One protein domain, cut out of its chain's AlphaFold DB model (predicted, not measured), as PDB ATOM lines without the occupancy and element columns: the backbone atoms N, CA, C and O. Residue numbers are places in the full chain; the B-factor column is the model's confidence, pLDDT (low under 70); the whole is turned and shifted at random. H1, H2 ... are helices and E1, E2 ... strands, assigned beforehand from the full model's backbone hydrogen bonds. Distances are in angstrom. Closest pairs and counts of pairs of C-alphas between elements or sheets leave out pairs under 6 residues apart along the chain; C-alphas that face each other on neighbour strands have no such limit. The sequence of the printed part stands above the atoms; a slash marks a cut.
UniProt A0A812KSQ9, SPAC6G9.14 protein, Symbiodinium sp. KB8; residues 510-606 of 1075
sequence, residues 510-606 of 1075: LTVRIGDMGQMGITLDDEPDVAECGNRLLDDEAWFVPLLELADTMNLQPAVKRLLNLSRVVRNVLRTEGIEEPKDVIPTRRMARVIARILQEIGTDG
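What this domain is: This is residues 510 to 606 of the 1075 residues of the protein "SPAC6G9.14 protein" of Symbiodinium sp. KB8 (UniProt A0A812KSQ9). What shape do these coordinates draw? A long helix, H3, runs through the middle, with H2 folded back on its first end, H4 folded back on its last, and H1 meeting its middle part nearly at right angles. A small strand hairpin, E1 and E2, lies at the far end from H4. What is it built of? The printed part has 97 residues, with named elements in the order E1, E2, H1, H2, H3, H4; the class is mostly helix and the two-strand sheet is antiparallel. How compact is it? It is loose, with a radius of gyration of the C-alphas of 16.1 A and spans of 47 by 37 by 25 A.

How they stand to each other: How do the strands pair? E1, residues 510 to 514, and E2, residues 520 to 524, form an antiparallel hairpin, with N 511 and O 523 within hydrogen-bond range at 2.9 A. Which helices touch? H1, residues 530 to 539, and H2, residues 541 to 552, touch only at the corner, the closest C-alphas being those of Leu 537 and Trp 543, 5.1 A. The hub is H3, residues 557 to 576, which touches H1 with residues 564 to 568 alone, about perpendicular at 76 degrees, closest at the C-alphas of Leu 538 and Arg 568, 6.5 A. H2 and H3 form a helical hairpin, opposite ways at a shallow tilt of 32 degrees, closest at the C-alphas of Ala 551 and Gln 557, 4.6 A. Where does the last helix stand? H4, residues 588 to 603, forms a helical hairpin with H3, opposite ways at a steep tilt of 41 degrees, closest at the C-alphas of Val 570 and Ile 598, 5.9 A. Are the O i to N i+4 pairs within hydrogen-bond range? Every pair is in H3, against 5 of 6 in H1, 6 of 8 in H2 and 11 of 12 in H4.

Where its parts are: Where does the first element begin? C-alpha 510 of E1 is at (144.640, 124.598, 153.273). How long are the longer helices, and where does the last end? H3 measures 28.1 A and H4 22.6 A, ending at C-alpha 603 at (111.368, 128.594, 158.908).

The domain as a whole: How large is it? The two C-alphas farthest apart, those of Asp 516 and Arg 589, are 47.4 A apart, and the printed part has no cut. Which link is long? That from H3 to H4, 11 residues. Where is confidence low? In 32 residues pLDDT is under 70, among them residues 510 to 531.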
ATOM      1  N   LEU A 510     145.681 125.561 153.626       56.22
ATOM      2  CA  LEU A 510     144.640 124.598 153.273       56.22
ATOM      3  C   LEU A 510     144.850 124.159 151.819       56.22
ATOM      4  O   LEU A 510     144.744 124.973 150.895       56.22
ATOM      5  N   THR A 511     145.094 122.867 151.610       64.81
ATOM      6  CA  THR A 511     145.147 122.260 150.276       64.81
ATOM      7  C   THR A 511     144.016 121.245 150.133       64.81
ATOM      8  O   THR A 511     144.019 120.199 150.783       64.81
ATOM      9  N   VAL A 512     143.063 121.526 149.241       61.31
ATOM     10  CA  VAL A 512     141.987 120.586 148.894       61.31
ATOM     11  C   VAL A 512     142.389 119.814 147.639       61.31
ATOM     12  O   VAL A 512     142.677 120.395 146.586       61.31
ATOM     13  N   ARG A 513     142.421 118.484 147.755       57.16
ATOM     14  CA  ARG A 513     142.740 117.545 146.674       57.16
ATOM     15  C   ARG A 513     141.493 116.747 146.323       57.16
ATOM     16  O   ARG A 513     140.942 116.059 147.176       57.16
ATOM     17  N   ILE A 514     141.080 116.792 145.063       58.09
ATOM     18  CA  ILE A 514     140.042 115.901 144.537       58.09
ATOM     19  C   ILE A 514     140.747 114.799 143.749       58.09
ATOM     20  O   ILE A 514     141.454 115.081 142.782       58.09
ATOM     21  N   GLY A 515     140.602 113.556 144.204       57.78
ATOM     22  CA  GLY A 515     141.086 112.372 143.498       57.78
ATOM     23  C   GLY A 515     140.124 111.930 142.395       57.78
ATOM     24  O   GLY A 515     138.931 112.222 142.447       57.78
ATOM     25  N   ASP A 516     140.635 111.161 141.434       46.69
ATOM     26  CA  ASP A 516     139.941 110.787 140.185       46.69
ATOM     27  C   ASP A 516     138.627 109.996 140.392       46.69
ATOM     28  O   ASP A 516     137.801 109.899 139.491       46.69
ATOM     29  N   MET A 517     138.411 109.466 141.602       40.47
ATOM     30  CA  MET A 517     137.196 108.772 142.057       40.47
ATOM     31  C   MET A 517     136.164 109.708 142.730       40.47
ATOM     32  O   MET A 517     135.261 109.233 143.414       40.47
ATOM     33  N   GLY A 518     136.322 111.033 142.628       41.59
ATOM     34  CA  GLY A 518     135.478 112.024 143.316       41.59
ATOM     35  C   GLY A 518     135.755 112.168 144.820       41.59
ATOM     36  O   GLY A 518     134.989 112.808 145.536       41.59
ATOM     37  N   GLN A 519     136.844 111.578 145.320       49.56
ATOM     38  CA  GLN A 519     137.228 111.640 146.731       49.56
ATOM     39  C   GLN A 519     137.859 113.001 147.053       49.56
ATOM     40  O   GLN A 519     138.917 113.325 146.516       49.56
ATOM     41  N   MET A 520     137.239 113.783 147.941       46.19
ATOM     42  CA  MET A 520     137.787 115.058 148.408       46.19
ATOM     43  C   MET A 520     138.634 114.852 149.672       46.19
ATOM     44  O   MET A 520     138.105 114.700 150.769       46.19
ATOM     45  N   GLY A 521     139.956 114.845 149.511       51.72
ATOM     46  CA  GLY A 521     140.918 114.853 150.608       51.72
ATOM     47  C   GLY A 521     141.313 116.283 150.968       51.72
ATOM     48  O   GLY A 521     141.862 117.005 150.135       51.72
ATOM     49  N   ILE A 522     141.061 116.687 152.210       60.59
ATOM     50  CA  ILE A 522     141.547 117.955 152.760       60.59
ATOM     51  C   ILE A 522     142.867 117.677 153.481       60.59
ATOM     52  O   ILE A 522     142.907 116.855 154.391       60.59
ATOM     53  N   THR A 523     143.938 118.355 153.074       61.81
ATOM     54  CA  THR A 523     145.241 118.319 153.755       61.81
ATOM     55  C   THR A 523     145.587 119.708 154.277       61.81
ATOM     56  O   THR A 523     145.495 120.686 153.531       61.81
ATOM     57  N   LEU A 524     145.969 119.765 155.550       64.12
ATOM     58  CA  LEU A 524     146.459 120.945 156.259       64.12
ATOM     59  C   LEU A 524     147.960 120.743 156.493       64.12
ATOM     60  O   LEU A 524     148.368 119.632 156.834       64.12
ATOM     61  N   ASP A 525     148.769 121.773 156.244       61.72
ATOM     62  CA  ASP A 525     150.232 121.614 156.153       61.72
ATOM     63  C   ASP A 525     150.961 121.602 157.523       61.72
ATOM     64  O   ASP A 525     152.108 121.171 157.600       61.72
ATOM     65  N   ASP A 526     150.268 121.994 158.598       63.44
ATOM     66  CA  ASP A 526     150.637 121.841 160.019       63.44
ATOM     67  C   ASP A 526     149.417 121.267 160.770       63.44
ATOM     68  O   ASP A 526     148.303 121.455 160.283       63.44
ATOM     69  N   GLU A 527     149.578 120.634 161.943       48.31
ATOM     70  CA  GLU A 527     148.460 120.153 162.790       48.31
ATOM     71  C   GLU A 527     147.651 121.321 163.406       48.31
ATOM     72  O   GLU A 527     148.150 121.973 164.328       48.31
ATOM     73  N   PRO A 528     146.399 121.595 162.987       57.81
ATOM     74  CA  PRO A 528     145.552 122.598 163.626       57.81
ATOM     75  C   PRO A 528     144.483 121.904 164.480       57.81
ATOM     76  O   PRO A 528     144.185 120.721 164.298       57.81
ATOM     77  N   ASP A 529     143.815 122.648 165.362       66.75
ATOM     78  CA  ASP A 529     142.569 122.130 165.924       66.75
ATOM     79  C   ASP A 529     141.525 122.023 164.797       66.75
ATOM     80  O   ASP A 529     141.149 123.015 164.162       66.75
ATOM     81  N   VAL A 530     141.038 120.806 164.544       61.22
ATOM     82  CA  VAL A 530     139.986 120.527 163.555       61.22
ATOM     83  C   VAL A 530     138.709 121.312 163.887       61.22
ATOM     84  O   VAL A 530     137.996 121.738 162.974       61.22
ATOM     85  N   ALA A 531     138.448 121.583 165.171       63.72
ATOM     86  CA  ALA A 531     137.375 122.470 165.598       63.72
ATOM     87  C   ALA A 531     137.629 123.929 165.186       63.72
ATOM     88  O   ALA A 531     136.680 124.619 164.819       63.72
ATOM     89  N   GLU A 532     138.878 124.410 165.164       74.62
ATOM     90  CA  GLU A 532     139.188 125.754 164.667       74.62
ATOM     91  C   GLU A 532     139.003 125.849 163.146       74.62
ATOM     92  O   GLU A 532     138.359 126.787 162.670       74.62
ATOM     93  N   CYS A 533     139.459 124.857 162.373       70.31
ATOM     94  CA  CYS A 533     139.183 124.796 160.933       70.31
ATOM     95  C   CYS A 533     137.672 124.739 160.642       70.31
ATOM     96  O   CYS A 533     137.179 125.477 159.789       70.31
ATOM     97  N   GLY A 534     136.917 123.924 161.388       74.69
ATOM     98  CA  GLY A 534     135.454 123.870 161.309       74.69
ATOM     99  C   GLY A 534     134.758 125.143 161.808       74.69
ATOM    100  O   GLY A 534     133.645 125.456 161.377       74.69
ATOM    101  N   ASN A 535     135.392 125.918 162.690       78.81
ATOM    102  CA  ASN A 535     134.922 127.244 163.078       78.81
ATOM    103  C   ASN A 535     135.122 128.239 161.930       78.81
ATOM    104  O   ASN A 535     134.127 128.789 161.458       78.81
ATOM    105  N   ARG A 536     136.353 128.379 161.417       79.44
ATOM    106  CA  ARG A 536     136.713 129.285 160.312       79.44
ATOM    107  C   ARG A 536     135.926 129.000 159.027       79.44
ATOM    108  O   ARG A 536     135.373 129.927 158.459       79.44
ATOM    109  N   LEU A 537     135.760 127.738 158.615       81.88
ATOM    110  CA  LEU A 537     135.007 127.379 157.396       81.88
ATOM    111  C   LEU A 537     133.544 127.871 157.390       81.88
ATOM    112  O   LEU A 537     132.951 128.071 156.330       81.88
ATOM    113  N   LEU A 538     132.957 128.042 158.575       83.50
ATOM    114  CA  LEU A 538     131.582 128.499 158.760       83.50
ATOM    115  C   LEU A 538     131.499 129.986 159.135       83.50
ATOM    116  O   LEU A 538     130.559 130.648 158.697       83.50
ATOM    117  N   ASP A 539     132.461 130.526 159.887       80.69
ATOM    118  CA  ASP A 539     132.421 131.901 160.407       80.69
ATOM    119  C   ASP A 539     133.241 132.910 159.551       80.69
ATOM    120  O   ASP A 539     133.035 134.112 159.699       80.69
ATOM    121  N   ASP A 540     134.113 132.463 158.629       84.75
ATOM    122  CA  ASP A 540     134.954 133.301 157.742       84.75
ATOM    123  C   ASP A 540     134.578 133.142 156.250       84.75
ATOM    124  O   ASP A 540     134.595 132.045 155.678       84.75
ATOM    125  N   GLU A 541     134.265 134.257 155.582       75.94
ATOM    126  CA  GLU A 541     133.922 134.271 154.155       75.94
ATOM    127  C   GLU A 541     135.105 133.905 153.244       75.94
ATOM    128  O   GLU A 541     134.885 133.320 152.183       75.94
ATOM    129  N   ALA A 542     136.353 134.148 153.664       79.62
ATOM    130  CA  ALA A 542     137.545 133.801 152.886       79.62
ATOM    131  C   ALA A 542     137.747 132.280 152.731       79.62
ATOM    132  O   ALA A 542     138.368 131.833 151.767       79.62
ATOM    133  N   TRP A 543     137.192 131.479 153.649       79.56
ATOM    134  CA  TRP A 543     137.180 130.012 153.570       79.56
ATOM    135  C   TRP A 543     135.929 129.493 152.849       79.56
ATOM    136  O   TRP A 543     135.989 128.511 152.108       79.56
ATOM    137  N   PHE A 544     134.795 130.170 153.041       81.31
ATOM    138  CA  PHE A 544     133.499 129.806 152.473       81.31
ATOM    139  C   PHE A 544     133.400 130.056 150.958       81.31
ATOM    140  O   PHE A 544     132.889 129.202 150.231       81.31
ATOM    141  N   VAL A 545     133.890 131.198 150.460       81.62
ATOM    142  CA  VAL A 545     133.744 131.589 149.045       81.62
ATOM    143  C   VAL A 545     134.438 130.608 148.087       81.62
ATOM    144  O   VAL A 545     133.743 130.093 147.210       81.62
ATOM    145  N   PRO A 546     135.724 130.228 148.257       83.25
ATOM    146  CA  PRO A 546     136.372 129.314 147.314       83.25
ATOM    147  C   PRO A 546     135.837 127.876 147.416       83.25
ATOM    148  O   PRO A 546     135.928 127.111 146.456       83.25
ATOM    149  N   LEU A 547     135.231 127.495 148.551       81.12
ATOM    150  CA  LEU A 547     134.490 126.236 148.666       81.12
ATOM    151  C   LEU A 547     133.193 126.273 147.837       81.12
ATOM    152  O   LEU A 547     132.867 125.283 147.182       81.12
ATOM    153  N   LEU A 548     132.466 127.400 147.827       84.00
ATOM    154  CA  LEU A 548     131.312 127.570 146.941       84.00
ATOM    155  C   LEU A 548     131.725 127.602 145.467       84.00
ATOM    156  O   LEU A 548     131.059 126.949 144.673       84.00
ATOM    157  N   GLU A 549     132.814 128.283 145.103       83.38
ATOM    158  CA  GLU A 549     133.349 128.277 143.730       83.38
ATOM    159  C   GLU A 549     133.728 126.856 143.283       83.38
ATOM    160  O   GLU A 549     133.351 126.416 142.196       83.38
ATOM    161  N   LEU A 550     134.401 126.088 144.148       81.94
ATOM    162  CA  LEU A 550     134.728 124.687 143.881       81.94
ATOM    163  C   LEU A 550     133.459 123.836 143.704       81.94
ATOM    164  O   LEU A 550     133.370 123.054 142.756       81.94
ATOM    165  N   ALA A 551     132.455 124.028 144.565       77.81
ATOM    166  CA  ALA A 551     131.160 123.361 144.457       77.81
ATOM    167  C   ALA A 551     130.367 123.782 143.204       77.81
ATOM    168  O   ALA A 551     129.604 122.974 142.672       77.81
ATOM    169  N   ASP A 552     130.552 125.005 142.703       82.19
ATOM    170  CA  ASP A 552     129.931 125.516 141.474       82.19
ATOM    171  C   ASP A 552     130.495 124.786 140.250       82.19
ATOM    172  O   ASP A 552     129.732 124.274 139.432       82.19
ATOM    173  N   THR A 553     131.816 124.547 140.213       76.31
ATOM    174  CA  THR A 553     132.442 123.695 139.177       76.31
ATOM    175  C   THR A 553     131.970 122.230 139.189       76.31
ATOM    176  O   THR A 553     132.287 121.480 138.265       76.31
ATOM    177  N   MET A 554     131.198 121.822 140.205       73.50
ATOM    178  CA  MET A 554     130.570 120.501 140.338       73.50
ATOM    179  C   MET A 554     129.028 120.528 140.267       73.50
ATOM    180  O   MET A 554     128.406 119.481 140.435       73.50
ATOM    181  N   ASN A 555     128.390 121.687 140.051       77.56
ATOM    182  CA  ASN A 555     126.936 121.898 140.198       77.56
ATOM    183  C   ASN A 555     126.363 121.556 141.600       77.56
ATOM    184  O   ASN A 555     125.156 121.374 141.762       77.56
ATOM    185  N   LEU A 556     127.210 121.493 142.633       77.38
ATOM    186  CA  LEU A 556     126.837 121.201 144.026       77.38
ATOM    187  C   LEU A 556     126.609 122.463 144.876       77.38
ATOM    188  O   LEU A 556     126.125 122.360 146.005       77.38
ATOM    189  N   GLN A 557     126.927 123.650 144.348       87.75
ATOM    190  CA  GLN A 557     126.850 124.932 145.062       87.75
ATOM    191  C   GLN A 557     125.516 125.171 145.808       87.75
ATOM    192  O   GLN A 557     125.579 125.532 146.987       87.75
ATOM    193  N   PRO A 558     124.318 124.871 145.252       73.94
ATOM    194  CA  PRO A 558     123.059 125.025 145.988       73.94
ATOM    195  C   PRO A 558     122.928 124.100 147.209       73.94
ATOM    196  O   PRO A 558     122.339 124.490 148.216       73.94
ATOM    197  N   ALA A 559     123.472 122.880 147.143       68.00
ATOM    198  CA  ALA A 559     123.425 121.914 148.240       68.00
ATOM    199  C   ALA A 559     124.439 122.269 149.339       68.00
ATOM    200  O   ALA A 559     124.081 122.306 150.517       68.00
ATOM    201  N   VAL A 560     125.671 122.614 148.950       80.50
ATOM    202  CA  VAL A 560     126.738 123.048 149.868       80.50
ATOM    203  C   VAL A 560     126.329 124.328 150.605       80.50
ATOM    204  O   VAL A 560     126.430 124.392 151.830       80.50
ATOM    205  N   LYS A 561     125.752 125.309 149.897       84.94
ATOM    206  CA  LYS A 561     125.233 126.550 150.491       84.94
ATOM    207  C   LYS A 561     124.094 126.301 151.489       84.94
ATOM    208  O   LYS A 561     124.091 126.903 152.559       84.94
ATOM    209  N   ARG A 562     123.158 125.387 151.190       76.75
ATOM    210  CA  ARG A 562     122.088 124.985 152.129       76.75
ATOM    211  C   ARG A 562     122.642 124.318 153.388       76.75
ATOM    212  O   ARG A 562     122.216 124.667 154.484       76.75
ATOM    213  N   LEU A 563     123.592 123.392 153.238       79.12
ATOM    214  CA  LEU A 563     124.197 122.673 154.362       79.12
ATOM    215  C   LEU A 563     124.953 123.632 155.292       79.12
ATOM    216  O   LEU A 563     124.750 123.594 156.501       79.12
ATOM    217  N   LEU A 564     125.754 124.543 154.737       85.25
ATOM    218  CA  LEU A 564     126.521 125.511 155.526       85.25
ATOM    219  C   LEU A 564     125.626 126.577 156.181       85.25
ATOM    220  O   LEU A 564     125.876 126.951 157.325       85.25
ATOM    221  N   ASN A 565     124.541 127.012 155.525       83.94
ATOM    222  CA  ASN A 565     123.526 127.860 156.162       83.94
ATOM    223  C   ASN A 565     122.847 127.142 157.342       83.94
ATOM    224  O   ASN A 565     122.730 127.722 158.419       83.94
ATOM    225  N   LEU A 566     122.465 125.870 157.179       84.31
ATOM    226  CA  LEU A 566     121.907 125.054 158.262       84.31
ATOM    227  C   LEU A 566     122.899 124.922 159.430       84.31
ATOM    228  O   LEU A 566     122.523 125.129 160.582       84.31
ATOM    229  N   SER A 567     124.176 124.646 159.150       82.69
ATOM    230  CA  SER A 567     125.229 124.589 160.171       82.69
ATOM    231  C   SER A 567     125.438 125.928 160.892       82.69
ATOM    232  O   SER A 567     125.639 125.924 162.106       82.69
ATOM    233  N   ARG A 568     125.342 127.067 160.187       88.50
ATOM    234  CA  ARG A 568     125.369 128.415 160.790       88.50
ATOM    235  C   ARG A 568     124.186 128.636 161.734       88.50
ATOM    236  O   ARG A 568     124.410 129.044 162.870       88.50
ATOM    237  N   VAL A 569     122.958 128.320 161.313       88.94
ATOM    238  CA  VAL A 569     121.754 128.438 162.162       88.94
ATOM    239  C   VAL A 569     121.876 127.551 163.404       88.94
ATOM    240  O   VAL A 569     121.756 128.041 164.522       88.94
ATOM    241  N   VAL A 570     122.221 126.269 163.242       87.69
ATOM    242  CA  VAL A 570     122.401 125.340 164.374       87.69
ATOM    243  C   VAL A 570     123.473 125.839 165.352       87.69
ATOM    244  O   VAL A 570     123.238 125.848 166.560       87.69
ATOM    245  N   ARG A 571     124.622 126.325 164.858       87.94
ATOM    246  CA  ARG A 571     125.676 126.923 165.696       87.94
ATOM    247  C   ARG A 571     125.195 128.183 166.422       87.94
ATOM    248  O   ARG A 571     125.506 128.347 167.600       87.94
ATOM    249  N   ASN A 572     124.446 129.057 165.754       87.75
ATOM    250  CA  ASN A 572     123.927 130.289 166.348       87.75
ATOM    251  C   ASN A 572     122.890 130.005 167.442       87.75
ATOM    252  O   ASN A 572     122.945 130.632 168.502       87.75
ATOM    253  N   VAL A 573     122.009 129.019 167.256       91.56
ATOM    254  CA  VAL A 573     121.069 128.600 168.308       91.56
ATOM    255  C   VAL A 573     121.796 127.963 169.492       91.56
ATOM    256  O   VAL A 573     121.481 128.285 170.635       91.56
ATOM    257  N   LEU A 574     122.810 127.121 169.259       88.25
ATOM    258  CA  LEU A 574     123.615 126.544 170.345       88.25
ATOM    259  C   LEU A 574     124.363 127.631 171.139       88.25
ATOM    260  O   LEU A 574     124.210 127.695 172.361       88.25
ATOM    261  N   ARG A 575     125.064 128.551 170.456       86.50
ATOM    262  CA  ARG A 575     125.730 129.706 171.088       86.50
ATOM    263  C   ARG A 575     124.732 130.582 171.864       86.50
ATOM    264  O   ARG A 575     124.989 130.929 173.011       86.50
ATOM    265  N   THR A 576     123.568 130.909 171.293       87.94
ATOM    266  CA  THR A 576     122.571 131.784 171.954       87.94
ATOM    267  C   THR A 576     121.752 131.112 173.060       87.94
ATOM    268  O   THR A 576     121.226 131.815 173.921       87.94
ATOM    269  N   GLU A 577     121.668 129.779 173.099       87.50
ATOM    270  CA  GLU A 577     121.176 129.030 174.267       87.50
ATOM    271  C   GLU A 577     122.274 128.779 175.320       87.50
ATOM    272  O   GLU A 577     121.977 128.190 176.365       87.50
ATOM    273  N   GLY A 578     123.514 129.237 175.093       88.06
ATOM    274  CA  GLY A 578     124.649 129.147 176.022       88.06
ATOM    275  C   GLY A 578     125.294 127.761 176.087       88.06
ATOM    276  O   GLY A 578     125.550 127.258 177.183       88.06
ATOM    277  N   ILE A 579     125.444 127.105 174.937       87.44
ATOM    278  CA  ILE A 579     126.133 125.822 174.765       87.44
ATOM    279  C   ILE A 579     127.376 126.111 173.921       87.44
ATOM    280  O   ILE A 579     127.257 126.413 172.732       87.44
ATOM    281  N   GLU A 580     128.547 126.082 174.553       73.88
ATOM    282  CA  GLU A 580     129.810 126.526 173.941       73.88
ATOM    283  C   GLU A 580     130.765 125.358 173.666       73.88
ATOM    284  O   GLU A 580     131.487 125.391 172.669       73.88
ATOM    285  N   GLU A 581     130.714 124.286 174.468       71.62
ATOM    286  CA  GLU A 581     131.504 123.068 174.254       71.62
ATOM    287  C   GLU A 581     130.623 121.830 173.999       71.62
ATOM    288  O   GLU A 581     129.581 121.658 174.634       71.62
ATOM    289  N   PRO A 582     131.072 120.859 173.174       52.34
ATOM    290  CA  PRO A 582     130.367 119.586 172.971       52.34
ATOM    291  C   PRO A 582     130.334 118.680 174.220       52.34
ATOM    292  O   PRO A 582     129.763 117.592 174.175       52.34
ATOM    293  N   LYS A 583     130.950 119.108 175.331       58.81
ATOM    294  CA  LYS A 583     130.915 118.442 176.643       58.81
ATOM    295  C   LYS A 583     129.752 118.917 177.526       58.81
ATOM    296  O   LYS A 583     129.499 118.305 178.563       58.81
ATOM    297  N   ASP A 584     129.054 119.990 177.144       69.25
ATOM    298  CA  ASP A 584     127.927 120.534 177.903       69.25
ATOM    299  C   ASP A 584     126.768 119.526 177.961       69.25
ATOM    300  O   ASP A 584     126.131 119.214 176.954       69.25
ATOM    301  N   VAL A 585     126.437 119.035 179.160       62.62
ATOM    302  CA  VAL A 585     125.302 118.119 179.359       62.62
ATOM    303  C   VAL A 585     123.989 118.895 179.220       62.62
ATOM    304  O   VAL A 585     123.479 119.468 180.182       62.62
ATOM    305  N   ILE A 586     123.434 118.927 178.006       76.94
ATOM    306  CA  ILE A 586     122.179 119.617 177.675       76.94
ATOM    307  C   ILE A 586     120.993 118.908 178.365       76.94
ATOM    308  O   ILE A 586     120.639 117.796 177.971       76.94
ATOM    309  N   PRO A 587     120.293 119.533 179.338       83.12
ATOM    310  CA  PRO A 587     119.107 118.922 179.939       83.12
ATOM    311  C   PRO A 587     117.973 118.809 178.913       83.12
ATOM    312  O   PRO A 587     117.811 119.695 178.073       83.12
ATOM    313  N   THR A 588     117.107 117.797 179.011       68.75
ATOM    314  CA  THR A 588     116.049 117.524 178.010       68.75
ATOM    315  C   THR A 588     115.134 118.730 177.735       68.75
ATOM    316  O   THR A 588     114.754 118.982 176.594       68.75
ATOM    317  N   ARG A 589     114.844 119.551 178.760       72.75
ATOM    318  CA  ARG A 589     114.065 120.808 178.650       72.75
ATOM    319  C   ARG A 589     114.822 121.987 178.006       72.75
ATOM    320  O   ARG A 589     114.205 122.994 177.662       72.75
ATOM    321  N   ARG A 590     116.149 121.901 177.876       81.00
ATOM    322  CA  ARG A 590     116.993 122.815 177.083       81.00
ATOM    323  C   ARG A 590     117.067 122.304 175.644       81.00
ATOM    324  O   ARG A 590     116.798 123.074 174.736       81.00
ATOM    325  N   MET A 591     117.276 120.995 175.450       80.62
ATOM    326  CA  MET A 591     117.288 120.349 174.128       80.62
ATOM    327  C   MET A 591     115.996 120.607 173.334       80.62
ATOM    328  O   MET A 591     116.059 121.011 172.178       80.62
ATOM    329  N   ALA A 592     114.820 120.473 173.959       75.94
ATOM    330  CA  ALA A 592     113.546 120.769 173.295       75.94
ATOM    331  C   ALA A 592     113.424 122.238 172.829       75.94
ATOM    332  O   ALA A 592     112.842 122.498 171.778       75.94
ATOM    333  N   ARG A 593     114.004 123.197 173.572       82.31
ATOM    334  CA  ARG A 593     114.029 124.623 173.189       82.31
ATOM    335  C   ARG A 593     115.054 124.907 172.092       82.31
ATOM    336  O   ARG A 593     114.719 125.612 171.150       82.31
ATOM    337  N   VAL A 594     116.243 124.303 172.172       86.44
ATOM    338  CA  VAL A 594     117.262 124.324 171.104       86.44
ATOM    339  C   VAL A 594     116.656 123.830 169.787       86.44
ATOM    340  O   VAL A 594     116.731 124.531 168.786       86.44
ATOM    341  N   ILE A 595     115.982 122.675 169.792       82.94
ATOM    342  CA  ILE A 595     115.340 122.105 168.596       82.94
ATOM    343  C   ILE A 595     114.242 123.033 168.059       82.94
ATOM    344  O   ILE A 595     114.271 123.377 166.880       82.94
ATOM    345  N   ALA A 596     113.312 123.490 168.907       79.56
ATOM    346  CA  ALA A 596     112.238 124.395 168.484       79.56
ATOM    347  C   ALA A 596     112.774 125.703 167.871       79.56
ATOM    348  O   ALA A 596     112.232 126.191 166.883       79.56
ATOM    349  N   ARG A 597     113.868 126.239 168.420       84.31
ATOM    350  CA  ARG A 597     114.498 127.478 167.959       84.31
ATOM    351  C   ARG A 597     115.314 127.299 166.673       84.31
ATOM    352  O   ARG A 597     115.227 128.153 165.800       84.31
ATOM    353  N   ILE A 598     116.004 126.166 166.500       86.25
ATOM    354  CA  ILE A 598     116.617 125.770 165.215       86.25
ATOM    355  C   ILE A 598     115.551 125.735 164.117       86.25
ATOM    356  O   ILE A 598     115.744 126.305 163.050       86.25
ATOM    357  N   LEU A 599     114.409 125.102 164.386       81.44
ATOM    358  CA  LEU A 599     113.311 124.991 163.425       81.44
ATOM    359  C   LEU A 599     112.676 126.353 163.112       81.44
ATOM    360  O   LEU A 599     112.391 126.637 161.951       81.44
ATOM    361  N   GLN A 600     112.518 127.214 164.120       84.75
ATOM    362  CA  GLN A 600     112.019 128.579 163.944       84.75
ATOM    363  C   GLN A 600     112.953 129.428 163.063       84.75
ATOM    364  O   GLN A 600     112.473 130.092 162.150       84.75
ATOM    365  N   GLU A 601     114.268 129.378 163.296       81.50
ATOM    366  CA  GLU A 601     115.265 130.128 162.514       81.50
ATOM    367  C   GLU A 601     115.485 129.538 161.099       81.50
ATOM    368  O   GLU A 601     115.881 130.262 160.189       81.50
ATOM    369  N   ILE A 602     115.159 128.257 160.863       79.25
ATOM    370  CA  ILE A 602     115.071 127.666 159.509       79.25
ATOM    371  C   ILE A 602     113.794 128.119 158.777       79.25
ATOM    372  O   ILE A 602     113.816 128.320 157.563       79.25
ATOM    373  N   GLY A 603     112.674 128.266 159.492       66.25
ATOM    374  CA  GLY A 603     111.368 128.594 158.908       66.25
ATOM    375  C   GLY A 603     111.206 130.046 158.443       66.25
ATOM    376  O   GLY A 603     110.325 130.326 157.630       66.25
ATOM    377  N   THR A 604     112.039 130.976 158.921       47.47
ATOM    378  CA  THR A 604     111.895 132.415 158.630       47.47
ATOM    379  C   THR A 604     112.328 132.849 157.225       47.47
ATOM    380  O   THR A 604     111.843 133.876 156.749       47.47
ATOM    381  N   ASP A 605     113.153 132.068 156.518       45.84
ATOM    382  CA  ASP A 605     113.596 132.360 155.138       45.84
ATOM    383  C   ASP A 605     112.531 131.937 154.097       45.84
ATOM    384  O   ASP A 605     112.747 131.136 153.180       45.84
ATOM    385  N   GLY A 606     111.314 132.454 154.274       48.72
ATOM    386  CA  GLY A 606     110.115 132.000 153.574       48.72
ATOM    387  C   GLY A 606     110.056 132.378 152.090       48.72
ATOM    388  O   GLY A 606     109.750 133.522 151.754       48.72
TER     389      GLY A 606